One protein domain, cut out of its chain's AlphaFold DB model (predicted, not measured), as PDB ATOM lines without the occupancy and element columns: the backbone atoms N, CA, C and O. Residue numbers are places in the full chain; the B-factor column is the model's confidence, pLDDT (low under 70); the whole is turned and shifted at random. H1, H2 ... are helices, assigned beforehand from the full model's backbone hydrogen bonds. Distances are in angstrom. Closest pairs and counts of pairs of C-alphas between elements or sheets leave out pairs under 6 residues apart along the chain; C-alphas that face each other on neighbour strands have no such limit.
ATOM      1  N   ASN A 103     138.665  64.369 147.808       95.31
ATOM      2  CA  ASN A 103     139.853  63.518 147.767       95.31
ATOM      3  C   ASN A 103     141.123  64.285 147.374       95.31
ATOM      4  O   ASN A 103     141.147  64.975 146.354       95.31
ATOM      5  N   ALA A 104     142.207  64.103 148.132       94.38
ATOM      6  CA  ALA A 104     143.509  64.676 147.785       94.38
ATOM      7  C   ALA A 104     144.177  63.923 146.621       94.38
ATOM      8  O   ALA A 104     144.774  64.530 145.729       94.38
ATOM      9  N   ILE A 105     144.038  62.597 146.597       93.69
ATOM     10  CA  ILE A 105     144.498  61.725 145.511       93.69
ATOM     11  C   ILE A 105     143.296  61.375 144.642       93.69
ATOM     12  O   ILE A 105     142.271  60.949 145.167       93.69
ATOM     13  N   ALA A 106     143.418  61.532 143.324       93.50
ATOM     14  CA  ALA A 106     142.318  61.281 142.407       93.50
ATOM     15  C   ALA A 106     141.965  59.781 142.370       93.50
ATOM     16  O   ALA A 106     142.806  58.972 141.955       93.50
ATOM     17  N   PRO A 107     140.743  59.376 142.767       93.12
ATOM     18  CA  PRO A 107     140.320  57.986 142.645       93.12
ATOM     19  C   PRO A 107     140.156  57.632 141.165       93.12
ATOM     20  O   PRO A 107     139.561  58.405 140.427       93.12
ATOM     21  N   SER A 108     140.630  56.467 140.718       91.88
ATOM     22  CA  SER A 108     140.415  55.984 139.337       91.88
ATOM     23  C   SER A 108     139.094  55.231 139.151       91.88
ATOM     24  O   SER A 108     138.829  54.677 138.085       91.88
ATOM     25  N   ASP A 109     138.306  55.117 140.214       91.62
ATOM     26  CA  ASP A 109     136.984  54.512 140.198       91.62
ATOM     27  C   ASP A 109     136.016  55.456 140.916       91.62
ATOM     28  O   ASP A 109     136.188  55.681 142.124       91.62
ATOM     29  N   PRO A 110     134.999  55.993 140.214       89.75
ATOM     30  CA  PRO A 110     133.971  56.816 140.830       89.75
ATOM     31  C   PRO A 110     133.308  56.151 142.041       89.75
ATOM     32  O   PRO A 110     132.911  56.870 142.945       89.75
ATOM     33  N   GLN A 111     133.225  54.814 142.110       90.56
ATOM     34  CA  GLN A 111     132.650  54.077 143.251       90.56
ATOM     35  C   GLN A 111     133.438  54.209 144.551       90.56
ATOM     36  O   GLN A 111     132.881  54.087 145.636       90.56
ATOM     37  N   THR A 112     134.732  54.491 144.448       89.50
ATOM     38  CA  THR A 112     135.610  54.682 145.610       89.50
ATOM     39  C   THR A 112     135.768  56.152 145.996       89.50
ATOM     40  O   THR A 112     136.444  56.471 146.972       89.50
ATOM     41  N   ASN A 113     135.157  57.061 145.231       91.69
ATOM     42  CA  ASN A 113     135.254  58.493 145.452       91.69
ATOM     43  C   ASN A 113     134.229  58.942 146.511       91.69
ATOM     44  O   ASN A 113     133.031  58.685 146.382       91.69
ATOM     45  N   ILE A 114     134.681  59.672 147.539       91.94
ATOM     46  CA  ILE A 114     133.800  60.213 148.594       91.94
ATOM     47  C   ILE A 114     132.755  61.170 148.004       91.94
ATOM     48  O   ILE A 114     131.650  61.306 148.541       91.94
ATOM     49  N   ALA A 115     133.055  61.757 146.845       91.12
ATOM     50  CA  ALA A 115     132.137  62.579 146.084       91.12
ATOM     51  C   ALA A 115     130.822  61.879 145.711       91.12
ATOM     52  O   ALA A 115     129.816  62.561 145.521       91.12
ATOM     53  N   GLN A 116     130.769  60.540 145.710       92.56
ATOM     54  CA  GLN A 116     129.504  59.823 145.551       92.56
ATOM     55  C   GLN A 116     128.491  60.197 146.614       92.56
ATOM     56  O   GLN A 116     127.313  60.325 146.305       92.56
ATOM     57  N   VAL A 117     128.942  60.384 147.851       91.56
ATOM     58  CA  VAL A 117     128.088  60.793 148.961       91.56
ATOM     59  C   VAL A 117     127.939  62.309 148.952       91.56
ATOM     60  O   VAL A 117     126.822  62.815 149.054       91.56
ATOM     61  N   THR A 118     129.037  63.048 148.769       90.12
ATOM     62  CA  THR A 118     129.009  64.509 148.937       90.12
ATOM     63  C   THR A 118     128.277  65.249 147.810       90.12
ATOM     64  O   THR A 118     127.737  66.327 148.053       90.12
ATOM     65  N   GLN A 119     128.123  64.658 146.618       91.50
ATOM     66  CA  GLN A 119     127.279  65.237 145.562       91.50
ATOM     67  C   GLN A 119     125.796  65.321 145.962       91.50
ATOM     68  O   GLN A 119     125.111  66.258 145.559       91.50
ATOM     69  N   HIS A 120     125.293  64.374 146.768       90.88
ATOM     70  CA  HIS A 120     123.877  64.325 147.163       90.88
ATOM     71  C   HIS A 120     123.506  65.477 148.097       90.88
ATOM     72  O   HIS A 120     122.356  65.903 148.133       90.88
ATOM     73  N   ILE A 121     124.491  65.990 148.831       91.81
ATOM     74  CA  ILE A 121     124.353  67.147 149.717       91.81
ATOM     75  C   ILE A 121     124.823  68.448 149.048       91.81
ATOM     76  O   ILE A 121     124.949  69.465 149.723       91.81
ATOM     77  N   GLY A 122     125.094  68.426 147.737       90.06
ATOM     78  CA  GLY A 122     125.486  69.610 146.969       90.06
ATOM     79  C   GLY A 122     126.872  70.158 147.315       90.06
ATOM     80  O   GLY A 122     127.088  71.361 147.199       90.06
ATOM     81  N   PHE A 123     127.801  69.308 147.763       92.94
ATOM     82  CA  PHE A 123     129.152  69.747 148.104       92.94
ATOM     83  C   PHE A 123     129.902  70.272 146.859       92.94
ATOM     84  O   PHE A 123     129.868  69.598 145.821       92.94
ATOM     85  N   PRO A 124     130.588  71.432 146.928       93.25
ATOM     86  CA  PRO A 124     131.288  71.989 145.772       93.25
ATOM     87  C   PRO A 124     132.407  71.068 145.268       93.25
ATOM     88  O   PRO A 124     133.031  70.347 146.047       93.25
ATOM     89  N   GLY A 125     132.622  71.038 143.953       91.62
ATOM     90  CA  GLY A 125     133.632  70.181 143.326       91.62
ATOM     91  C   GLY A 125     133.314  68.680 143.345       91.62
ATOM     92  O   GLY A 125     134.113  67.873 142.870       91.62
ATOM     93  N   ALA A 126     132.176  68.243 143.906       92.88
ATOM     94  CA  ALA A 126     131.853  66.818 144.008       92.88
ATOM     95  C   ALA A 126     131.528  66.184 142.644       92.88
ATOM     96  O   ALA A 126     131.986  65.081 142.344       92.88
ATOM     97  N   LYS A 127     130.759  66.870 141.790       91.94
ATOM     98  CA  LYS A 127     130.414  66.345 140.457       91.94
ATOM     99  C   LYS A 127     131.651  66.285 139.565       91.94
ATOM    100  O   LYS A 127     131.889  65.280 138.900       91.94
ATOM    101  N   GLU A 128     132.457  67.335 139.625       91.31
ATOM    102  CA  GLU A 128     133.725  67.484 138.929       91.31
ATOM    103  C   GLU A 128     134.710  66.397 139.374       91.31
ATOM    104  O   GLU A 128     135.299  65.724 138.533       91.31
ATOM    105  N   SER A 129     134.819  66.136 140.681       92.50
ATOM    106  CA  SER A 129     135.664  65.064 141.220       92.50
ATOM    107  C   SER A 129     135.228  63.672 140.737       92.50
ATOM    108  O   SER A 129     136.075  62.849 140.384       92.50
ATOM    109  N   LEU A 130     133.918  63.401 140.654       92.50
ATOM    110  CA  LEU A 130     133.400  62.131 140.121       92.50
ATOM    111  C   LEU A 130     133.696  61.955 138.636       92.50
ATOM    112  O   LEU A 130     134.101  60.869 138.216       92.50
ATOM    113  N   GLN A 131     133.502  63.007 137.846       92.12
ATOM    114  CA  GLN A 131     133.835  62.982 136.428       92.12
ATOM    115  C   GLN A 131     135.346  62.799 136.231       92.12
ATOM    116  O   GLN A 131     135.769  61.937 135.456       92.12
ATOM    117  N   ASN A 132     136.159  63.521 137.007       93.00
ATOM    118  CA  ASN A 132     137.610  63.393 136.987       93.00
ATOM    119  C   ASN A 132     138.054  61.954 137.294       93.00
ATOM    120  O   ASN A 132     138.996  61.469 136.676       93.00
ATOM    121  N   SER A 133     137.352  61.217 138.165       93.25
ATOM    122  CA  SER A 133     137.675  59.810 138.436       93.25
ATOM    123  C   SER A 133     137.612  58.900 137.205       93.25
ATOM    124  O   SER A 133     138.424  57.979 137.082       93.25
ATOM    125  N   VAL A 134     136.690  59.161 136.272       92.81
ATOM    126  CA  VAL A 134     136.596  58.411 135.008       92.81
ATOM    127  C   VAL A 134     137.799  58.728 134.120       92.81
ATOM    128  O   VAL A 134     138.478  57.822 133.638       92.81
ATOM    129  N   GLU A 135     138.120  60.009 133.965       94.38
ATOM    130  CA  GLU A 135     139.233  60.460 133.125       94.38
ATOM    131  C   GLU A 135     140.597  60.036 133.690       94.38
ATOM    132  O   GLU A 135     141.500  59.639 132.954       94.38
ATOM    133  N   VAL A 136     140.759  60.066 135.014       95.00
ATOM    134  CA  VAL A 136     141.964  59.614 135.724       95.00
ATOM    135  C   VAL A 136     142.243  58.144 135.443       95.00
ATOM    136  O   VAL A 136     143.403  57.778 135.244       95.00
ATOM    137  N   LYS A 137     141.208  57.301 135.358       94.19
ATOM    138  CA  LYS A 137     141.359  55.893 134.974       94.19
ATOM    139  C   LYS A 137     142.017  55.758 133.604       94.19
ATOM    140  O   LYS A 137     143.006  55.036 133.469       94.19
ATOM    141  N   GLU A 138     141.505  56.477 132.610       95.69
ATOM    142  CA  GLU A 138     142.031  56.445 131.244       95.69
ATOM    143  C   GLU A 138     143.451  57.019 131.170       95.69
ATOM    144  O   GLU A 138     144.345  56.413 130.572       95.69
ATOM    145  N   ARG A 139     143.696  58.153 131.839       96.00
ATOM    146  CA  ARG A 139     145.018  58.791 131.924       96.00
ATOM    147  C   ARG A 139     146.049  57.847 132.538       96.00
ATOM    148  O   ARG A 139     147.129  57.673 131.976       96.00
ATOM    149  N   LEU A 140     145.721  57.194 133.653       96.06
ATOM    150  CA  LEU A 140     146.611  56.238 134.313       96.06
ATOM    151  C   LEU A 140     146.877  55.004 133.448       96.06
ATOM    152  O   LEU A 140     148.005  54.512 133.433       96.06
ATOM    153  N   GLN A 141     145.878  54.508 132.714       95.56
ATOM    154  CA  GLN A 141     146.068  53.402 131.773       95.56
ATOM    155  C   GLN A 141     147.041  53.783 130.654       95.56
ATOM    156  O   GLN A 141     148.002  53.048 130.416       95.56
ATOM    157  N   ARG A 142     146.854  54.952 130.027       96.50
ATOM    158  CA  ARG A 142     147.760  55.453 128.983       96.50
ATOM    159  C   ARG A 142     149.172  55.685 129.513       96.50
ATOM    160  O   ARG A 142     150.126  55.216 128.901       96.50
ATOM    161  N   MET A 143     149.314  56.326 130.675       95.94
ATOM    162  CA  MET A 143     150.620  56.517 131.317       95.94
ATOM    163  C   MET A 143     151.320  55.181 131.554       95.94
ATOM    164  O   MET A 143     152.475  55.012 131.180       95.94
ATOM    165  N   ARG A 144     150.622  54.192 132.123       94.56
ATOM    166  CA  ARG A 144     151.205  52.865 132.363       94.56
ATOM    167  C   ARG A 144     151.616  52.170 131.065       94.56
ATOM    168  O   ARG A 144     152.639  51.497 131.081       94.56
ATOM    169  N   ALA A 145     150.852  52.313 129.982       96.12
ATOM    170  CA  ALA A 145     151.206  51.748 128.681       96.12
ATOM    171  C   ALA A 145     152.508  52.363 128.144       96.12
ATOM    172  O   ALA A 145     153.468  51.635 127.908       96.12
ATOM    173  N   ILE A 146     152.580  53.696 128.093       96.69
ATOM    174  CA  ILE A 146     153.770  54.437 127.641       96.69
ATOM    175  C   ILE A 146     154.994  54.070 128.484       96.69
ATOM    176  O   ILE A 146     156.065  53.803 127.948       96.69
ATOM    177  N   LEU A 147     154.848  54.014 129.810       95.75
ATOM    178  CA  LEU A 147     155.958  53.684 130.703       95.75
ATOM    179  C   LEU A 147     156.437  52.236 130.556       95.75
ATOM    180  O   LEU A 147     157.605  51.970 130.820       95.75
ATOM    181  N   LYS A 148     155.557  51.305 130.171       95.38
ATOM    182  CA  LYS A 148     155.932  49.912 129.885       95.38
ATOM    183  C   LYS A 148     156.635  49.767 128.544       95.38
ATOM    184  O   LYS A 148     157.526  48.935 128.434       95.38
ATOM    185  N   GLU A 149     156.216  50.543 127.553       97.31
ATOM    186  CA  GLU A 149     156.761  50.482 126.198       97.31
ATOM    187  C   GLU A 149     158.095  51.228 126.077       97.31
ATOM    188  O   GLU A 149     159.038  50.721 125.475       97.31
ATOM    189  N   HIS A 150     158.196  52.411 126.687       96.81
ATOM    190  CA  HIS A 150     159.316  53.333 126.479       96.81
ATOM    191  C   HIS A 150     160.147  53.615 127.738       96.81
ATOM    192  O   HIS A 150     161.216  54.215 127.644       96.81
ATOM    193  N   GLY A 151     159.672  53.229 128.924       92.88
ATOM    194  CA  GLY A 151     160.336  53.511 130.195       92.88
ATOM    195  C   GLY A 151     160.968  52.278 130.834       92.88
ATOM    196  O   GLY A 151     160.609  51.135 130.556       92.88
ATOM    197  N   ASN A 152     161.867  52.498 131.795       95.75
ATOM    198  CA  ASN A 152     162.257  51.441 132.727       95.75
ATOM    199  C   ASN A 152     161.139  51.256 133.764       95.75
ATOM    200  O   ASN A 152     161.234  51.746 134.889       95.75
ATOM    201  N   TYR A 153     160.054  50.584 133.368       94.62
ATOM    202  CA  TYR A 153     158.848  50.454 134.189       94.62
ATOM    203  C   TYR A 153     159.148  49.917 135.591       94.62
ATOM    204  O   TYR A 153     158.647  50.452 136.572       94.62
ATOM    205  N   ARG A 154     160.025  48.907 135.694       94.38
ATOM    206  CA  ARG A 154     160.408  48.302 136.976       94.38
ATOM    207  C   ARG A 154     161.033  49.320 137.927       94.38
ATOM    208  O   ARG A 154     160.659  49.347 139.093       94.38
ATOM    209  N   TYR A 155     161.966  50.130 137.431       96.12
ATOM    210  CA  TYR A 155     162.578  51.201 138.214       96.12
ATOM    211  C   TYR A 155     161.549  52.282 138.573       96.12
ATOM    212  O   TYR A 155     161.434  52.679 139.730       96.12
ATOM    213  N   LEU A 156     160.744  52.713 137.599       94.62
ATOM    214  CA  LEU A 156     159.788  53.808 137.771       94.62
ATOM    215  C   LEU A 156     158.632  53.470 138.719       94.62
ATOM    216  O   LEU A 156     158.072  54.376 139.331       94.62
ATOM    217  N   THR A 157     158.274  52.192 138.860       94.38
ATOM    218  CA  THR A 157     157.204  51.750 139.766       94.38
ATOM    219  C   THR A 157     157.710  50.979 140.983       94.38
ATOM    220  O   THR A 157     156.922  50.306 141.644       94.38
ATOM    221  N   GLU A 158     159.008  51.042 141.300       96.56
ATOM    222  CA  GLU A 158     159.599  50.267 142.402       96.56
ATOM    223  C   GLU A 158     158.977  50.619 143.765       96.56
ATOM    224  O   GLU A 158     158.789  49.750 144.614       96.56
ATOM    225  N   LYS A 159     158.637  51.897 143.980       94.69
ATOM    226  CA  LYS A 159     158.068  52.399 145.245       94.69
ATOM    227  C   LYS A 159     156.544  52.543 145.232       94.69
ATOM    228  O   LYS A 159     155.971  52.983 146.223       94.69
ATOM    229  N   GLY A 160     155.884  52.177 144.135       92.31
ATOM    230  CA  GLY A 160     154.435  52.297 143.994       92.31
ATOM    231  C   GLY A 160     153.994  52.569 142.563       92.31
ATOM    232  O   GLY A 160     154.803  52.820 141.671       92.31
ATOM    233  N   SER A 161     152.684  52.512 142.327       89.94
ATOM    234  CA  SER A 161     152.122  52.862 141.023       89.94
ATOM    235  C   SER A 161     151.994  54.373 140.847       89.94
ATOM    236  O   SER A 161     151.779  55.090 141.818       89.94
ATOM    237  N   VAL A 162     152.010  54.835 139.596       92.62
ATOM    238  CA  VAL A 162     151.689  56.228 139.256       92.62
ATOM    239  C   VAL A 162     150.292  56.588 139.767       92.62
ATOM    240  O   VAL A 162     149.340  55.828 139.555       92.62
ATOM    241  N   VAL A 163     150.196  57.747 140.415       93.44
ATOM    242  CA  VAL A 163     148.963  58.355 140.923       93.44
ATOM    243  C   VAL A 163     148.833  59.775 140.377       93.44
ATOM    244  O   VAL A 163     149.836  60.436 140.115       93.44
ATOM    245  N   ILE A 164     147.596  60.236 140.208       94.81
ATOM    246  CA  ILE A 164     147.288  61.626 139.863       94.81
ATOM    247  C   ILE A 164     146.747  62.286 141.127       94.81
ATOM    248  O   ILE A 164     145.871  61.731 141.793       94.81
ATOM    249  N   LEU A 165     147.276  63.455 141.475       94.12
ATOM    250  CA  LEU A 165     146.734  64.246 142.572       94.12
ATOM    251  C   LEU A 165     145.491  64.991 142.094       94.12
ATOM    252  O   LEU A 165     145.481  65.560 141.006       94.12
ATOM    253  N   ASN A 166     144.457  64.969 142.922       91.50
ATOM    254  CA  ASN A 166     143.254  65.765 142.722       91.50
ATOM    255  C   ASN A 166     143.343  67.089 143.492       91.50
ATOM    256  O   ASN A 166     142.662  68.033 143.138       91.50
ATOM    257  N   ASN A 167     144.204  67.179 144.516       92.50
ATOM    258  CA  ASN A 167     144.365  68.365 145.365       92.50
ATOM    259  C   ASN A 167     143.044  68.827 146.010       92.50
ATOM    260  O   ASN A 167     142.793  70.027 146.121       92.50
ATOM    261  N   GLY A 168     142.203  67.875 146.422       94.69
ATOM    262  CA  GLY A 168     141.002  68.140 147.210       94.69
ATOM    263  C   GLY A 168     141.287  68.516 148.665       94.69
ATOM    264  O   GLY A 168     142.427  68.513 149.136       94.69
TER     265      GLY A 168
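What this domain is: This is residues 103 to 168 of the 206 residues of the protein "DoxX family protein" of Gammaproteobacteria bacterium (UniProt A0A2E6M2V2). One long helix, H2, makes the length of a loose rod, with short H1 at its first end and very short H3 at its last; unnamed residues 157 to 168 run back from H3 to near the first printed residue. The printed part has 66 residues, with helices H1, H2, H3 in chain order and no named strand: all helix. The radius of gyration of the C-alphas is 13.9 A, the spans 44 by 19 by 16 A.

How they stand to each other: H1, residues 115 to 121, and H2, residues 126 to 150, form a helical hairpin, opposite ways at a shallow tilt of 13 degrees. H2 touches H1 with residues 126 to 130 alone; the closest C-alphas, of Ala 115 and Ala 126, are 4.7 A apart. H3, residues 153 to 156, is close to H2 but not clearly touching; the closest C-alphas, of Leu 147 and Tyr 153, are 5.6 A apart. H1 and H3 are apart. O i to N i+4 pairs are within hydrogen-bond range in 1 of 3 in H1, beside 3 of 4 O i to N i+3 pairs, and 20 of 21 in H2; H3 is too short for such a pair.

Where its parts are: H1, 9.7 A long, begins at C-alpha 115 (132.137, 62.579, 146.084). H2, 35.3 A, has a kink of 31 degrees near residue 135. H3, 5.0 A, ends at C-alpha 156 (159.788, 53.808, 137.771).

The domain as a whole: The farthest C-alphas, of Ile 121 and Asn 152, are 44.4 A apart. The printed part has no cut, both links are tight, and no printed residue is under 70 in pLDDT.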